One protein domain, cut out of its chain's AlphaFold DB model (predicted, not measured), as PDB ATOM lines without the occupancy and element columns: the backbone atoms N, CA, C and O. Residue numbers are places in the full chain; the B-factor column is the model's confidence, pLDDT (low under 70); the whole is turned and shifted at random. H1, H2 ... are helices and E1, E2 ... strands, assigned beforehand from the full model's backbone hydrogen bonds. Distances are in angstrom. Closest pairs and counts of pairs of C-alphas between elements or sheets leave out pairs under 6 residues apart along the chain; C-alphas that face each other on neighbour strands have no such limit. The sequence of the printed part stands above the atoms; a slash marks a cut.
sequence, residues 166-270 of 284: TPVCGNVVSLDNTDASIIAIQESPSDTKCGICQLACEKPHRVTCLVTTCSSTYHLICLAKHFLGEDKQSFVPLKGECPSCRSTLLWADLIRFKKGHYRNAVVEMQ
ATOM      1  N   THR A 166      54.868  15.441-116.537       43.09
ATOM      2  CA  THR A 166      56.289  15.197-116.246       43.09
ATOM      3  C   THR A 166      56.400  13.904-115.433       43.09
ATOM      4  O   THR A 166      55.770  13.830-114.381       43.09
ATOM      5  N   PRO A 167      57.166  12.886-115.874       45.09
ATOM      6  CA  PRO A 167      57.399  11.715-115.044       45.09
ATOM      7  C   PRO A 167      58.219  12.144-113.827       45.09
ATOM      8  O   PRO A 167      59.252  12.805-113.957       45.09
ATOM      9  N   VAL A 168      57.739  11.794-112.643       46.03
ATOM     10  CA  VAL A 168      58.498  11.885-111.396       46.03
ATOM     11  C   VAL A 168      59.212  10.546-111.228       46.03
ATOM     12  O   VAL A 168      58.614   9.508-111.509       46.03
ATOM     13  N   CYS A 169      60.471  10.531-110.779       39.06
ATOM     14  CA  CYS A 169      61.021   9.297-110.227       39.06
ATOM     15  C   CYS A 169      60.295   9.034-108.893       39.06
ATOM     16  O   CYS A 169      60.512   9.716-107.892       39.06
ATOM     17  N   GLY A 170      59.323   8.128-108.913       38.25
ATOM     18  CA  GLY A 170      58.695   7.601-107.708       38.25
ATOM     19  C   GLY A 170      59.456   6.369-107.237       38.25
ATOM     20  O   GLY A 170      60.006   5.637-108.062       38.25
ATOM     21  N   ASN A 171      59.488   6.152-105.923       36.75
ATOM     22  CA  ASN A 171      59.996   4.920-105.327       36.75
ATOM     23  C   ASN A 171      59.356   3.693-105.990       36.75
ATOM     24  O   ASN A 171      58.181   3.720-106.361       36.75
ATOM     25  N   VAL A 172      60.124   2.605-106.081       37.25
ATOM     26  CA  VAL A 172      59.594   1.284-106.424       37.25
ATOM     27  C   VAL A 172      58.543   0.934-105.372       37.25
ATOM     28  O   VAL A 172      58.878   0.733-104.207       37.25
ATOM     29  N   VAL A 173      57.268   0.920-105.753       32.38
ATOM     30  CA  VAL A 173      56.227   0.301-104.931       32.38
ATOM     31  C   VAL A 173      56.099  -1.123-105.439       32.38
ATOM     32  O   VAL A 173      55.544  -1.355-106.512       32.38
ATOM     33  N   SER A 174      56.677  -2.063-104.695       30.67
ATOM     34  CA  SER A 174      56.418  -3.484-104.885       30.67
ATOM     35  C   SER A 174      54.939  -3.723-104.596       30.67
ATOM     36  O   SER A 174      54.500  -3.606-103.455       30.67
ATOM     37  N   LEU A 175      54.161  -3.988-105.640       34.28
ATOM     38  CA  LEU A 175      52.861  -4.630-105.512       34.28
ATOM     39  C   LEU A 175      53.030  -6.037-106.058       34.28
ATOM     40  O   LEU A 175      53.532  -6.232-107.165       34.28
ATOM     41  N   ASP A 176      52.697  -6.985-105.197       36.66
ATOM     42  CA  ASP A 176      53.038  -8.389-105.303       36.66
ATOM     43  C   ASP A 176      52.676  -9.006-106.662       36.66
ATOM     44  O   ASP A 176      51.591  -8.802-107.204       36.66
ATOM     45  N   ASN A 177      53.608  -9.826-107.156       40.81
ATOM     46  CA  ASN A 177      53.447 -10.836-108.198       40.81
ATOM     47  C   ASN A 177      52.873 -10.364-109.543       40.81
ATOM     48  O   ASN A 177      51.721 -10.625-109.880       40.81
ATOM     49  N   THR A 178      53.727  -9.761-110.371       33.97
ATOM     50  CA  THR A 178      53.889 -10.068-111.811       33.97
ATOM     51  C   THR A 178      55.093  -9.280-112.341       33.97
ATOM     52  O   THR A 178      55.233  -8.099-112.040       33.97
ATOM     53  N   ASP A 179      55.975  -9.940-113.101       34.84
ATOM     54  CA  ASP A 179      57.268  -9.446-113.619       34.84
ATOM     55  C   ASP A 179      57.162  -8.286-114.633       34.84
ATOM     56  O   ASP A 179      57.586  -8.367-115.787       34.84
ATOM     57  N   ALA A 180      56.604  -7.162-114.203       34.34
ATOM     58  CA  ALA A 180      56.710  -5.881-114.875       34.34
ATOM     59  C   ALA A 180      56.643  -4.779-113.815       34.34
ATOM     60  O   ALA A 180      55.568  -4.364-113.388       34.34
ATOM     61  N   SER A 181      57.804  -4.285-113.389       32.56
ATOM     62  CA  SER A 181      57.921  -3.112-112.522       32.56
ATOM     63  C   SER A 181      57.379  -1.872-113.248       32.56
ATOM     64  O   SER A 181      58.092  -1.201-113.997       32.56
ATOM     65  N   ILE A 182      56.088  -1.592-113.063       34.03
ATOM     66  CA  ILE A 182      55.415  -0.391-113.561       34.03
ATOM     67  C   ILE A 182      55.840   0.783-112.674       34.03
ATOM     68  O   ILE A 182      55.553   0.812-111.479       34.03
ATOM     69  N   ILE A 183      56.513   1.774-113.265       39.19
ATOM     70  CA  ILE A 183      56.798   3.055-112.609       39.19
ATOM     71  C   ILE A 183      55.457   3.778-112.431       39.19
ATOM     72  O   ILE A 183      54.924   4.368-113.373       39.19
ATOM     73  N   ALA A 184      54.879   3.705-111.232       31.70
ATOM     74  CA  ALA A 184      53.686   4.464-110.890       31.70
ATOM     75  C   ALA A 184      54.035   5.963-110.842       31.70
ATOM     76  O   ALA A 184      54.835   6.412-110.022       31.70
ATOM     77  N   ILE A 185      53.438   6.741-111.747       37.88
ATOM     78  CA  ILE A 185      53.538   8.203-111.769       37.88
ATOM     79  C   ILE A 185      52.723   8.730-110.580       37.88
ATOM     80  O   ILE A 185      51.498   8.783-110.649       37.88
ATOM     81  N   GLN A 186      53.381   9.107-109.484       41.06
ATOM     82  CA  GLN A 186      52.759   9.923-108.436       41.06
ATOM     83  C   GLN A 186      53.106  11.396-108.666       41.06
ATOM     84  O   GLN A 186      54.257  11.741-108.949       41.06
ATOM     85  N   GLU A 187      52.113  12.280-108.544       44.47
ATOM     86  CA  GLU A 187      52.346  13.721-108.554       44.47
ATOM     87  C   GLU A 187      53.279  14.098-107.400       44.47
ATOM     88  O   GLU A 187      52.935  13.990-106.226       44.47
ATOM     89  N   SER A 188      54.485  14.562-107.731       50.75
ATOM     90  CA  SER A 188      55.393  15.123-106.733       50.75
ATOM     91  C   SER A 188      54.729  16.342-106.081       50.75
ATOM     92  O   SER A 188      54.211  17.185-106.834       50.75
ATOM     93  N   PRO A 189      54.836  16.525-104.756       56.66
ATOM     94  CA  PRO A 189      54.379  17.742-104.101       56.66
ATOM     95  C   PRO A 189      55.002  18.978-104.763       56.66
ATOM     96  O   PRO A 189      56.153  18.955-105.215       56.66
ATOM     97  N   SER A 190      54.232  20.064-104.831       56.88
ATOM     98  CA  SER A 190      54.617  21.353-105.429       56.88
ATOM     99  C   SER A 190      55.849  22.002-104.786       56.88
ATOM    100  O   SER A 190      56.373  22.966-105.333       56.88
ATOM    101  N   ASP A 191      56.325  21.452-103.668       65.62
ATOM    102  CA  ASP A 191      57.291  22.067-102.759       65.62
ATOM    103  C   ASP A 191      58.673  21.383-102.761       65.62
ATOM    104  O   ASP A 191      59.411  21.389-101.773       65.62
ATOM    105  N   THR A 192      59.053  20.738-103.871       84.38
ATOM    106  CA  THR A 192      60.361  20.067-103.952       84.38
ATOM    107  C   THR A 192      61.501  21.085-103.998       84.38
ATOM    108  O   THR A 192      61.498  21.979-104.845       84.38
ATOM    109  N   LYS A 193      62.504  20.945-103.123       90.88
ATOM    110  CA  LYS A 193      63.672  21.839-103.067       90.88
ATOM    111  C   LYS A 193      64.818  21.346-103.950       90.88
ATOM    112  O   LYS A 193      65.038  20.149-104.122       90.88
ATOM    113  N   CYS A 194      65.573  22.292-104.493       93.19
ATOM    114  CA  CYS A 194      66.790  22.031-105.247       93.19
ATOM    115  C   CYS A 194      67.887  21.488-104.329       93.19
ATOM    116  O   CYS A 194      68.301  22.183-103.407       93.19
ATOM    117  N   GLY A 195      68.463  20.327-104.637       91.50
ATOM    118  CA  GLY A 195      69.583  19.764-103.878       91.50
ATOM    119  C   GLY A 195      70.896  20.560-103.965       91.50
ATOM    120  O   GLY A 195      71.853  20.196-103.296       91.50
ATOM    121  N   ILE A 196      70.958  21.629-104.774       94.88
ATOM    122  CA  ILE A 196      72.126  22.522-104.887       94.88
ATOM    123  C   ILE A 196      71.877  23.838-104.143       94.88
ATOM    124  O   ILE A 196      72.585  24.149-103.194       94.88
ATOM    125  N   CYS A 197      70.873  24.621-104.554       94.88
ATOM    126  CA  CYS A 197      70.631  25.951-103.979       94.88
ATOM    127  C   CYS A 197      69.601  25.965-102.841       94.88
ATOM    128  O   CYS A 197      69.361  27.020-102.266       94.88
ATOM    129  N   GLN A 198      68.967  24.826-102.540       92.94
ATOM    130  CA  GLN A 198      67.959  24.655-101.484       92.94
ATOM    131  C   GLN A 198      66.671  25.488-101.651       92.94
ATOM    132  O   GLN A 198      65.799  25.463-100.783       92.94
ATOM    133  N   LEU A 199      66.504  26.177-102.786       92.25
ATOM    134  CA  LEU A 199      65.284  26.908-103.144       92.25
ATOM    135  C   LEU A 199      64.254  25.987-103.815       92.25
ATOM    136  O   LEU A 199      64.615  24.958-104.390       92.25
ATOM    137  N   ALA A 200      62.978  26.376-103.783       90.81
ATOM    138  CA  ALA A 200      61.889  25.629-104.412       90.81
ATOM    139  C   ALA A 200      62.102  25.456-105.932       90.81
ATOM    140  O   ALA A 200      62.475  26.393-106.645       90.81
ATOM    141  N   CYS A 201      61.867  24.244-106.436       86.19
ATOM    142  CA  CYS A 201      61.969  23.885-107.847       86.19
ATOM    143  C   CYS A 201      60.589  23.776-108.490       86.19
ATOM    144  O   CYS A 201      59.920  22.747-108.396       86.19
ATOM    145  N   GLU A 202      60.219  24.796-109.258       84.06
ATOM    146  CA  GLU A 202      59.023  24.732-110.090       84.06
ATOM    147  C   GLU A 202      59.150  23.659-111.185       84.06
ATOM    148  O   GLU A 202      60.206  23.493-111.810       84.06
ATOM    149  N   LYS A 203      58.036  22.970-111.483       78.44
ATOM    150  CA  LYS A 203      57.938  21.917-112.514       78.44
ATOM    151  C   LYS A 203      58.650  22.251-113.852       78.44
ATOM    152  O   LYS A 203      59.393  21.392-114.335       78.44
ATOM    153  N   PRO A 204      58.503  23.443-114.476       81.38
ATOM    154  CA  PRO A 204      59.145  23.738-115.765       81.38
ATOM    155  C   PRO A 204      60.676  23.739-115.720       81.38
ATOM    156  O   PRO A 204      61.304  23.425-116.734       81.38
ATOM    157  N   HIS A 205      61.281  24.029-114.572       83.88
ATOM    158  CA  HIS A 205      62.732  24.136-114.416       83.88
ATOM    159  C   HIS A 205      63.337  22.977-113.629       83.88
ATOM    160  O   HIS A 205      64.541  22.973-113.400       83.88
ATOM    161  N   ARG A 206      62.534  21.990-113.238       88.31
ATOM    162  CA  ARG A 206      62.977  20.856-112.434       88.31
ATOM    163  C   ARG A 206      63.562  19.742-113.300       88.31
ATOM    164  O   ARG A 206      63.008  19.397-114.345       88.31
ATOM    165  N   VAL A 207      64.673  19.183-112.842       89.94
ATOM    166  CA  VAL A 207      65.257  17.920-113.307       89.94
ATOM    167  C   VAL A 207      65.473  17.021-112.103       89.94
ATOM    168  O   VAL A 207      65.757  17.508-111.007       89.94
ATOM    169  N   THR A 208      65.340  15.720-112.306       88.94
ATOM    170  CA  THR A 208      65.474  14.735-111.238       88.94
ATOM    171  C   THR A 208      66.565  13.744-111.596       88.94
ATOM    172  O   THR A 208      66.783  13.474-112.778       88.94
ATOM    173  N   CYS A 209      67.273  13.242-110.584       87.12
ATOM    174  CA  CYS A 209      68.224  12.157-110.783       87.12
ATOM    175  C   CYS A 209      67.527  10.956-111.436       87.12
ATOM    176  O   CYS A 209      66.355  10.691-111.176       87.12
ATOM    177  N   LEU A 210      68.251  10.253-112.307       84.88
ATOM    178  CA  LEU A 210      67.721   9.093-113.025       84.88
ATOM    179  C   LEU A 210      68.029   7.768-112.319       84.88
ATOM    180  O   LEU A 210      67.558   6.720-112.747       84.88
ATOM    181  N   VAL A 211      68.825   7.811-111.249       82.31
ATOM    182  CA  VAL A 211      69.122   6.649-110.412       82.31
ATOM    183  C   VAL A 211      67.915   6.378-109.524       82.31
ATOM    184  O   VAL A 211      67.486   7.257-108.784       82.31
ATOM    185  N   THR A 212      67.380   5.160-109.576       77.56
ATOM    186  CA  THR A 212      66.138   4.765-108.887       77.56
ATOM    187  C   THR A 212      66.207   4.895-107.367       77.56
ATOM    188  O   THR A 212      65.197   5.170-106.728       77.56
ATOM    189  N   THR A 213      67.397   4.746-106.786       80.25
ATOM    190  CA  THR A 213      67.648   4.923-105.348       80.25
ATOM    191  C   THR A 213      67.873   6.385-104.948       80.25
ATOM    192  O   THR A 213      68.047   6.680-103.767       80.25
ATOM    193  N   CYS A 214      67.865   7.322-105.903       81.56
ATOM    194  CA  CYS A 214      68.121   8.739-105.672       81.56
ATOM    195  C   CYS A 214      66.901   9.600-106.028       81.56
ATOM    196  O   CYS A 214      66.554   9.775-107.193       81.56
ATOM    197  N   SER A 215      66.302  10.238-105.024       84.94
ATOM    198  CA  SER A 215      65.134  11.118-105.183       84.94
ATOM    199  C   SER A 215      65.485  12.605-105.327       84.94
ATOM    200  O   SER A 215      64.611  13.473-105.283       84.94
ATOM    201  N   SER A 216      66.768  12.939-105.493       89.31
ATOM    202  CA  SER A 216      67.223  14.330-105.526       89.31
ATOM    203  C   SER A 216      66.702  15.078-106.755       89.31
ATOM    204  O   SER A 216      66.894  14.634-107.895       89.31
ATOM    205  N   THR A 217      66.138  16.264-106.533       92.06
ATOM    206  CA  THR A 217      65.722  17.189-107.592       92.06
ATOM    207  C   THR A 217      66.593  18.429-107.628       92.06
ATOM    208  O   THR A 217      67.041  18.913-106.592       92.06
ATOM    209  N   TYR A 218      66.781  19.000-108.813       93.88
ATOM    210  CA  TYR A 218      67.574  20.206-109.015       93.88
ATOM    211  C   TYR A 218      66.877  21.157-109.984       93.88
ATOM    212  O   TYR A 218      66.126  20.731-110.867       93.88
ATOM    213  N   HIS A 219      67.174  22.454-109.887       94.12
ATOM    214  CA  HIS A 219      66.922  23.345-111.016       94.12
ATOM    215  C   HIS A 219      67.836  22.951-112.170       94.12
ATOM    216  O   HIS A 219      69.033  22.734-111.977       94.12
ATOM    217  N   LEU A 220      67.291  22.976-113.381       92.19
ATOM    218  CA  LEU A 220      67.996  22.719-114.628       92.19
ATOM    219  C   LEU A 220      69.290  23.535-114.708       92.19
ATOM    220  O   LEU A 220      70.354  22.990-114.961       92.19
ATOM    221  N   ILE A 221      69.214  24.836-114.425       93.31
ATOM    222  CA  ILE A 221      70.373  25.733-114.501       93.31
ATOM    223  C   ILE A 221      71.391  25.441-113.391       93.31
ATOM    224  O   ILE A 221      72.590  25.520-113.643       93.31
ATOM    225  N   CYS A 222      70.943  25.091-112.180       94.88
ATOM    226  CA  CYS A 222      71.862  24.750-111.091       94.88
ATOM    227  C   CYS A 222      72.669  23.499-111.442       94.88
ATOM    228  O   CYS A 222      73.892  23.509-111.331       94.88
ATOM    229  N   LEU A 223      71.992  22.455-111.928       94.69
ATOM    230  CA  LEU A 223      72.654  21.219-112.326       94.69
ATOM    231  C   LEU A 223      73.547  21.420-113.557       94.69
ATOM    232  O   LEU A 223      74.657  20.904-113.579       94.69
ATOM    233  N   ALA A 224      73.116  22.223-114.538       93.94
ATOM    234  CA  ALA A 224      73.940  22.563-115.699       93.94
ATOM    235  C   ALA A 224      75.257  23.228-115.278       93.94
ATOM    236  O   ALA A 224      76.326  22.796-115.692       93.94
ATOM    237  N   LYS A 225      75.185  24.254-114.420       93.38
ATOM    238  CA  LYS A 225      76.373  24.942-113.896       93.38
ATOM    239  C   LYS A 225      77.273  23.996-113.109       93.38
ATOM    240  O   LYS A 225      78.486  24.077-113.242       93.38
ATOM    241  N   HIS A 226      76.683  23.095-112.326       94.38
ATOM    242  CA  HIS A 226      77.445  22.084-111.603       94.38
ATOM    243  C   HIS A 226      78.203  21.149-112.556       94.38
ATOM    244  O   HIS A 226      79.383  20.903-112.342       94.38
ATOM    245  N   PHE A 227      77.559  20.676-113.627       94.19
ATOM    246  CA  PHE A 227      78.185  19.776-114.604       94.19
ATOM    247  C   PHE A 227      79.249  20.471-115.460       94.19
ATOM    248  O   PHE A 227      80.227  19.837-115.836       94.19
ATOM    249  N   LEU A 228      79.057  21.753-115.781       92.31
ATOM    250  CA  LEU A 228      80.040  22.546-116.524       92.31
ATOM    251  C   LEU A 228      81.264  22.903-115.669       92.31
ATOM    252  O   LEU A 228      82.361  23.046-116.202       92.31
ATOM    253  N   GLY A 229      81.104  23.020-114.347       88.06
ATOM    254  CA  GLY A 229      82.203  23.354-113.444       88.06
ATOM    255  C   GLY A 229      82.880  24.672-113.836       88.06
ATOM    256  O   GLY A 229      82.222  25.709-113.940       88.06
ATOM    257  N   GLU A 230      84.197  24.628-114.053       81.56
ATOM    258  CA  GLU A 230      84.995  25.783-114.493       81.56
ATOM    259  C   GLU A 230      85.062  25.956-116.022       81.56
ATOM    260  O   GLU A 230      85.608  26.957-116.495       81.56
ATOM    261  N   ASP A 231      84.499  25.030-116.808       78.19
ATOM    262  CA  ASP A 231      84.454  25.156-118.265       78.19
ATOM    263  C   ASP A 231      83.489  26.280-118.668       78.19
ATOM    264  O   ASP A 231      82.265  26.145-118.640       78.19
ATOM    265  N   LYS A 232      84.065  27.423-119.049       69.31
ATOM    266  CA  LYS A 232      83.324  28.598-119.528       69.31
ATOM    267  C   LYS A 232      83.071  28.585-121.037       69.31
ATOM    268  O   LYS A 232      82.402  29.494-121.524       69.31
ATOM    269  N   GLN A 233      83.636  27.635-121.782       75.44
ATOM    270  CA  GLN A 233      83.491  27.575-123.241       75.44
ATOM    271  C   GLN A 233      82.255  26.770-123.653       75.44
ATOM    272  O   GLN A 233      81.602  27.110-124.640       75.44
ATOM    273  N   SER A 234      81.895  25.753-122.871       78.50
ATOM    274  CA  SER A 234      80.722  24.917-123.123       78.50
ATOM    275  C   SER A 234      79.447  25.516-122.515       78.50
ATOM    276  O   SER A 234      79.375  25.814-121.327       78.50
ATOM    277  N   PHE A 235      78.389  25.656-123.320       81.19
ATOM    278  CA  PHE A 235      77.072  26.125-122.843       81.19
ATOM    279  C   PHE A 235      76.132  24.990-122.422       81.19
ATOM    280  O   PHE A 235      75.162  25.213-121.698       81.19
ATOM    281  N   VAL A 236      76.384  23.778-122.917       85.38
ATOM    282  CA  VAL A 236      75.560  22.593-122.675       85.38
ATOM    283  C   VAL A 236      76.476  21.514-122.111       85.38
ATOM    284  O   VAL A 236      77.408  21.117-122.809       85.38
ATOM    285  N   PRO A 237      76.249  21.040-120.874       89.31
ATOM    286  CA  PRO A 237      77.067  19.976-120.326       89.31
ATOM    287  C   PRO A 237      76.858  18.682-121.111       89.31
ATOM    288  O   PRO A 237      75.759  18.405-121.589       89.31
ATOM    289  N   LEU A 238      77.904  17.866-121.204       84.94
ATOM    290  CA  LEU A 238      77.801  16.530-121.785       84.94
ATOM    291  C   LEU A 238      77.366  15.506-120.729       84.94
ATOM    292  O   LEU A 238      76.397  14.766-120.911       84.94
ATOM    293  N   LYS A 239      78.077  15.488-119.600       88.31
ATOM    294  CA  LYS A 239      77.851  14.604-118.456       88.31
ATOM    295  C   LYS A 239      78.340  15.265-117.172       88.31
ATOM    296  O   LYS A 239      79.128  16.202-117.237       88.31
ATOM    297  N   GLY A 240      77.912  14.750-116.032       91.00
ATOM    298  CA  GLY A 240      78.416  15.155-114.724       91.00
ATOM    299  C   GLY A 240      77.905  14.239-113.622       91.00
ATOM    300  O   GLY A 240      77.078  13.359-113.866       91.00
ATOM    301  N   GLU A 241      78.415  14.426-112.413       93.94
ATOM    302  CA  GLU A 241      78.025  13.620-111.258       93.94
ATOM    303  C   GLU A 241      76.825  14.231-110.543       93.94
ATOM    304  O   GLU A 241      76.744  15.443-110.336       93.94
ATOM    305  N   CYS A 242      75.881  13.388-110.134       93.06
ATOM    306  CA  CYS A 242      74.788  13.817-109.276       93.06
ATOM    307  C   CYS A 242      75.341  14.356-107.939       93.06
ATOM    308  O   CYS A 242      76.011  13.603-107.230       93.06
ATOM    309  N   PRO A 243      75.007  15.594-107.521       95.00
ATOM    310  CA  PRO A 243      75.460  16.133-106.236       95.00
ATOM    311  C   PRO A 243      75.083  15.281-105.015       95.00
ATOM    312  O   PRO A 243      75.752  15.359-103.989       95.00
ATOM    313  N   SER A 244      74.006  14.494-105.114       91.31
ATOM    314  CA  SER A 244      73.472  13.697-104.008       91.31
ATOM    315  C   SER A 244      73.986  12.256-104.001       91.31
ATOM    316  O   SER A 244      74.538  11.832-102.995       91.31
ATOM    317  N   CYS A 245      73.836  11.506-105.101       88.00
ATOM    318  CA  CYS A 245      74.247  10.092-105.156       88.00
ATOM    319  C   CYS A 245      75.603   9.843-105.831       88.00
ATOM    320  O   CYS A 245      76.037   8.700-105.891       88.00
ATOM    321  N   ARG A 246      76.262  10.883-106.363       92.25
ATOM    322  CA  ARG A 246      77.556  10.819-107.075       92.25
ATOM    323  C   ARG A 246      77.588   9.984-108.355       92.25
ATOM    324  O   ARG A 246      78.587  10.014-109.064       92.25
ATOM    325  N   SER A 247      76.493   9.327-108.731       86.50
ATOM    326  CA  SER A 247      76.412   8.617-110.006       86.50
ATOM    327  C   SER A 247      76.642   9.555-111.188       86.50
ATOM    328  O   SER A 247      76.136  10.682-111.219       86.50
ATOM    329  N   THR A 248      77.381   9.064-112.183       89.06
ATOM    330  CA  THR A 248      77.587   9.772-113.449       89.06
ATOM    331  C   THR A 248      76.293   9.767-114.256       89.06
ATOM    332  O   THR A 248      75.702   8.719-114.501       89.06
ATOM    333  N   LEU A 249      75.865  10.947-114.695       87.25
ATOM    334  CA  LEU A 249      74.660  11.152-115.488       87.25
ATOM    335  C   LEU A 249      75.016  11.847-116.799       87.25
ATOM    336  O   LEU A 249      75.756  12.834-116.814       87.25
ATOM    337  N   LEU A 250      74.435  11.379-117.902       85.25
ATOM    338  CA  LEU A 250      74.467  12.106-119.165       85.25
ATOM    339  C   LEU A 250      73.440  13.240-119.114       85.25
ATOM    340  O   LEU A 250      72.262  13.032-118.811       85.25
ATOM    341  N   TRP A 251      73.872  14.453-119.455       87.62
ATOM    342  CA  TRP A 251      72.986  15.619-119.500       87.62
ATOM    343  C   TRP A 251      71.796  15.379-120.426       87.62
ATOM    344  O   TRP A 251      70.648  15.711-120.140       87.62
ATOM    345  N   ALA A 252      72.090  14.745-121.547       78.75
ATOM    346  CA  ALA A 252      71.161  14.477-122.613       78.75
ATOM    347  C   ALA A 252      70.003  13.553-122.166       78.75
ATOM    348  O   ALA A 252      68.846  13.800-122.526       78.75
ATOM    349  N   ASP A 253      70.280  12.575-121.299       79.19
ATOM    350  CA  ASP A 253      69.263  11.689-120.723       79.19
ATOM    351  C   ASP A 253      68.396  12.403-119.684       79.19
ATOM    352  O   ASP A 253      67.178  12.216-119.670       79.19
ATOM    353  N   LEU A 254      68.971  13.318-118.895       85.38
ATOM    354  CA  LEU A 254      68.211  14.163-117.964       85.38
ATOM    355  C   LEU A 254      67.182  15.027-118.701       85.38
ATOM    356  O   LEU A 254      66.023  15.127-118.286       85.38
ATOM    357  N   ILE A 255      67.573  15.634-119.827       83.81
ATOM    358  CA  ILE A 255      66.661  16.452-120.639       83.81
ATOM    359  C   ILE A 255      65.563  15.601-121.271       83.81
ATOM    360  O   ILE A 255      64.405  16.027-121.325       83.81
ATOM    361  N   ARG A 256      65.901  14.408-121.760       76.00
ATOM    362  CA  ARG A 256      64.926  13.465-122.317       76.00
ATOM    363  C   ARG A 256      63.916  13.028-121.271       76.00
ATOM    364  O   ARG A 256      62.717  13.157-121.510       76.00
ATOM    365  N   PHE A 257      64.380  12.602-120.105       76.94
ATOM    366  CA  PHE A 257      63.506  12.223-119.004       76.94
ATOM    367  C   PHE A 257      62.573  13.375-118.607       76.94
ATOM    368  O   PHE A 257      61.354  13.212-118.574       76.94
ATOM    369  N   LYS A 258      63.113  14.594-118.458       78.62
ATOM    370  CA  LYS A 258      62.324  15.808-118.180       78.62
ATOM    371  C   LYS A 258      61.238  16.069-119.229       78.62
ATOM    372  O   LYS A 258      60.158  16.555-118.895       78.62
ATOM    373  N   LYS A 259      61.513  15.792-120.505       73.25
ATOM    374  CA  LYS A 259      60.541  15.940-121.602       73.25
ATOM    375  C   LYS A 259      59.551  14.775-121.709       73.25
ATOM    376  O   LYS A 259      58.729  14.770-122.623       73.25
ATOM    377  N   GLY A 260      59.598  13.821-120.783       64.38
ATOM    378  CA  GLY A 260      58.689  12.685-120.743       64.38
ATOM    379  C   GLY A 260      59.058  11.564-121.706       64.38
ATOM    380  O   GLY A 260      58.173  10.809-122.088       64.38
ATOM    381  N   HIS A 261      60.326  11.466-122.115       62.47
ATOM    382  CA  HIS A 261      60.848  10.252-122.740       62.47
ATOM    383  C   HIS A 261      61.213   9.234-121.640       62.47
ATOM    384  O   HIS A 261      61.587   9.642-120.542       62.47
ATOM    385  N   TYR A 262      61.149   7.933-121.950       59.03
ATOM    386  CA  TYR A 262      61.451   6.804-121.045       59.03
ATOM    387  C   TYR A 262      60.368   6.463-120.007       59.03
ATOM    388  O   TYR A 262      60.671   5.846-118.991       59.03
ATOM    389  N   ARG A 263      59.087   6.770-120.262       52.97
ATOM    390  CA  ARG A 263      57.998   6.509-119.291       52.97
ATOM    391  C   ARG A 263      57.826   5.041-118.877       52.97
ATOM    392  O   ARG A 263      57.219   4.783-117.850       52.97
ATOM    393  N   ASN A 264      58.311   4.098-119.687       41.91
ATOM    394  CA  ASN A 264      58.095   2.657-119.502       41.91
ATOM    395  C   ASN A 264      59.380   1.822-119.633       41.91
ATOM    396  O   ASN A 264      59.297   0.606-119.759       41.91
ATOM    397  N   ALA A 265      60.553   2.457-119.696       37.06
ATOM    398  CA  ALA A 265      61.814   1.749-119.882       37.06
ATOM    399  C   ALA A 265      62.653   1.884-118.614       37.06
ATOM    400  O   ALA A 265      63.006   2.999-118.228       37.06
ATOM    401  N   VAL A 266      63.006   0.748-118.010       35.84
ATOM    402  CA  VAL A 266      64.227   0.651-117.210       35.84
ATOM    403  C   VAL A 266      65.345   1.051-118.161       35.84
ATOM    404  O   VAL A 266      65.681   0.311-119.085       35.84
ATOM    405  N   VAL A 267      65.845   2.277-118.037       37.78
ATOM    406  CA  VAL A 267      67.084   2.615-118.722       37.78
ATOM    407  C   VAL A 267      68.155   1.882-117.932       37.78
ATOM    408  O   VAL A 267      68.497   2.304-116.830       37.78
ATOM    409  N   GLU A 268      68.657   0.770-118.469       35.81
ATOM    410  CA  GLU A 268      70.002   0.313-118.126       35.81
ATOM    411  C   GLU A 268      70.947   1.452-118.517       35.81
ATOM    412  O   GLU A 268      71.376   1.600-119.664       35.81
ATOM    413  N   MET A 269      71.156   2.360-117.569       40.00
ATOM    414  CA  MET A 269      72.054   3.490-117.697       40.00
ATOM    415  C   MET A 269      73.460   2.908-117.788       40.00
ATOM    416  O   MET A 269      74.036   2.501-116.777       40.00
ATOM    417  N   GLN A 270      74.009   2.851-119.002       35.62
ATOM    418  CA  GLN A 270      75.422   2.549-119.216       35.62
ATOM    419  C   GLN A 270      76.250   3.607-118.474       35.62
ATOM    420  O   GLN A 270      76.428   4.726-118.953       35.62
TER     421      GLN A 270
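AT A GLANCE: This is residues 166 to 270 of the 284 residues of the protein "Structure-specific endonuclease subunit SLX1 homolog" of Ramazzottius varieornatus (UniProt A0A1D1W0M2). There is little regular structure here: two short strand hairpins, E1 with E2 and E3 with E4, each run straight into a short helix, H1 and H2, amid loops. The unnamed residues 166 to 205 loop far out to Asn 177. The 105 printed residues hold E1, E2, H1, E3, E4, H2 in that order, mixed in class, with 29 residues in named elements; both sheets are antiparallel. The whole is compact, radius of gyration of the C-alphas 14.2 A, but elongated, spanning 50 by 31 by 22 A.

IN THESE COORDINATES: Find C-alpha 206 at (62.977, 20.856, -112.434), where E1 runs to 208. Next come E2, 217 to 219; H1, 220 to 228, 12.2 A; E3, 239 to 241; E4, 248 to 250; and H2, 251 to 258, 10.7 A, ending at (62.324, 15.808, -118.180).

HOW THE PARTS SIT: In hairpin E1 and E2, look for N 207 and O 218, 2.9 A apart; in E3 and E4, N 240 and O 249, 3.0 A. H1 and H2 are close but not clearly touching, closest C-alphas Ala 224 and Trp 251, 8.0 A. In both helices every O i to N i+4 pair is within hydrogen-bond range.

THE WHOLE: Asn 177 and Gln 233 have the farthest C-alphas, 51.0 A. The printed part has no cut. Residues 166 to 191, 232 and 260 to 270 are under pLDDT 70.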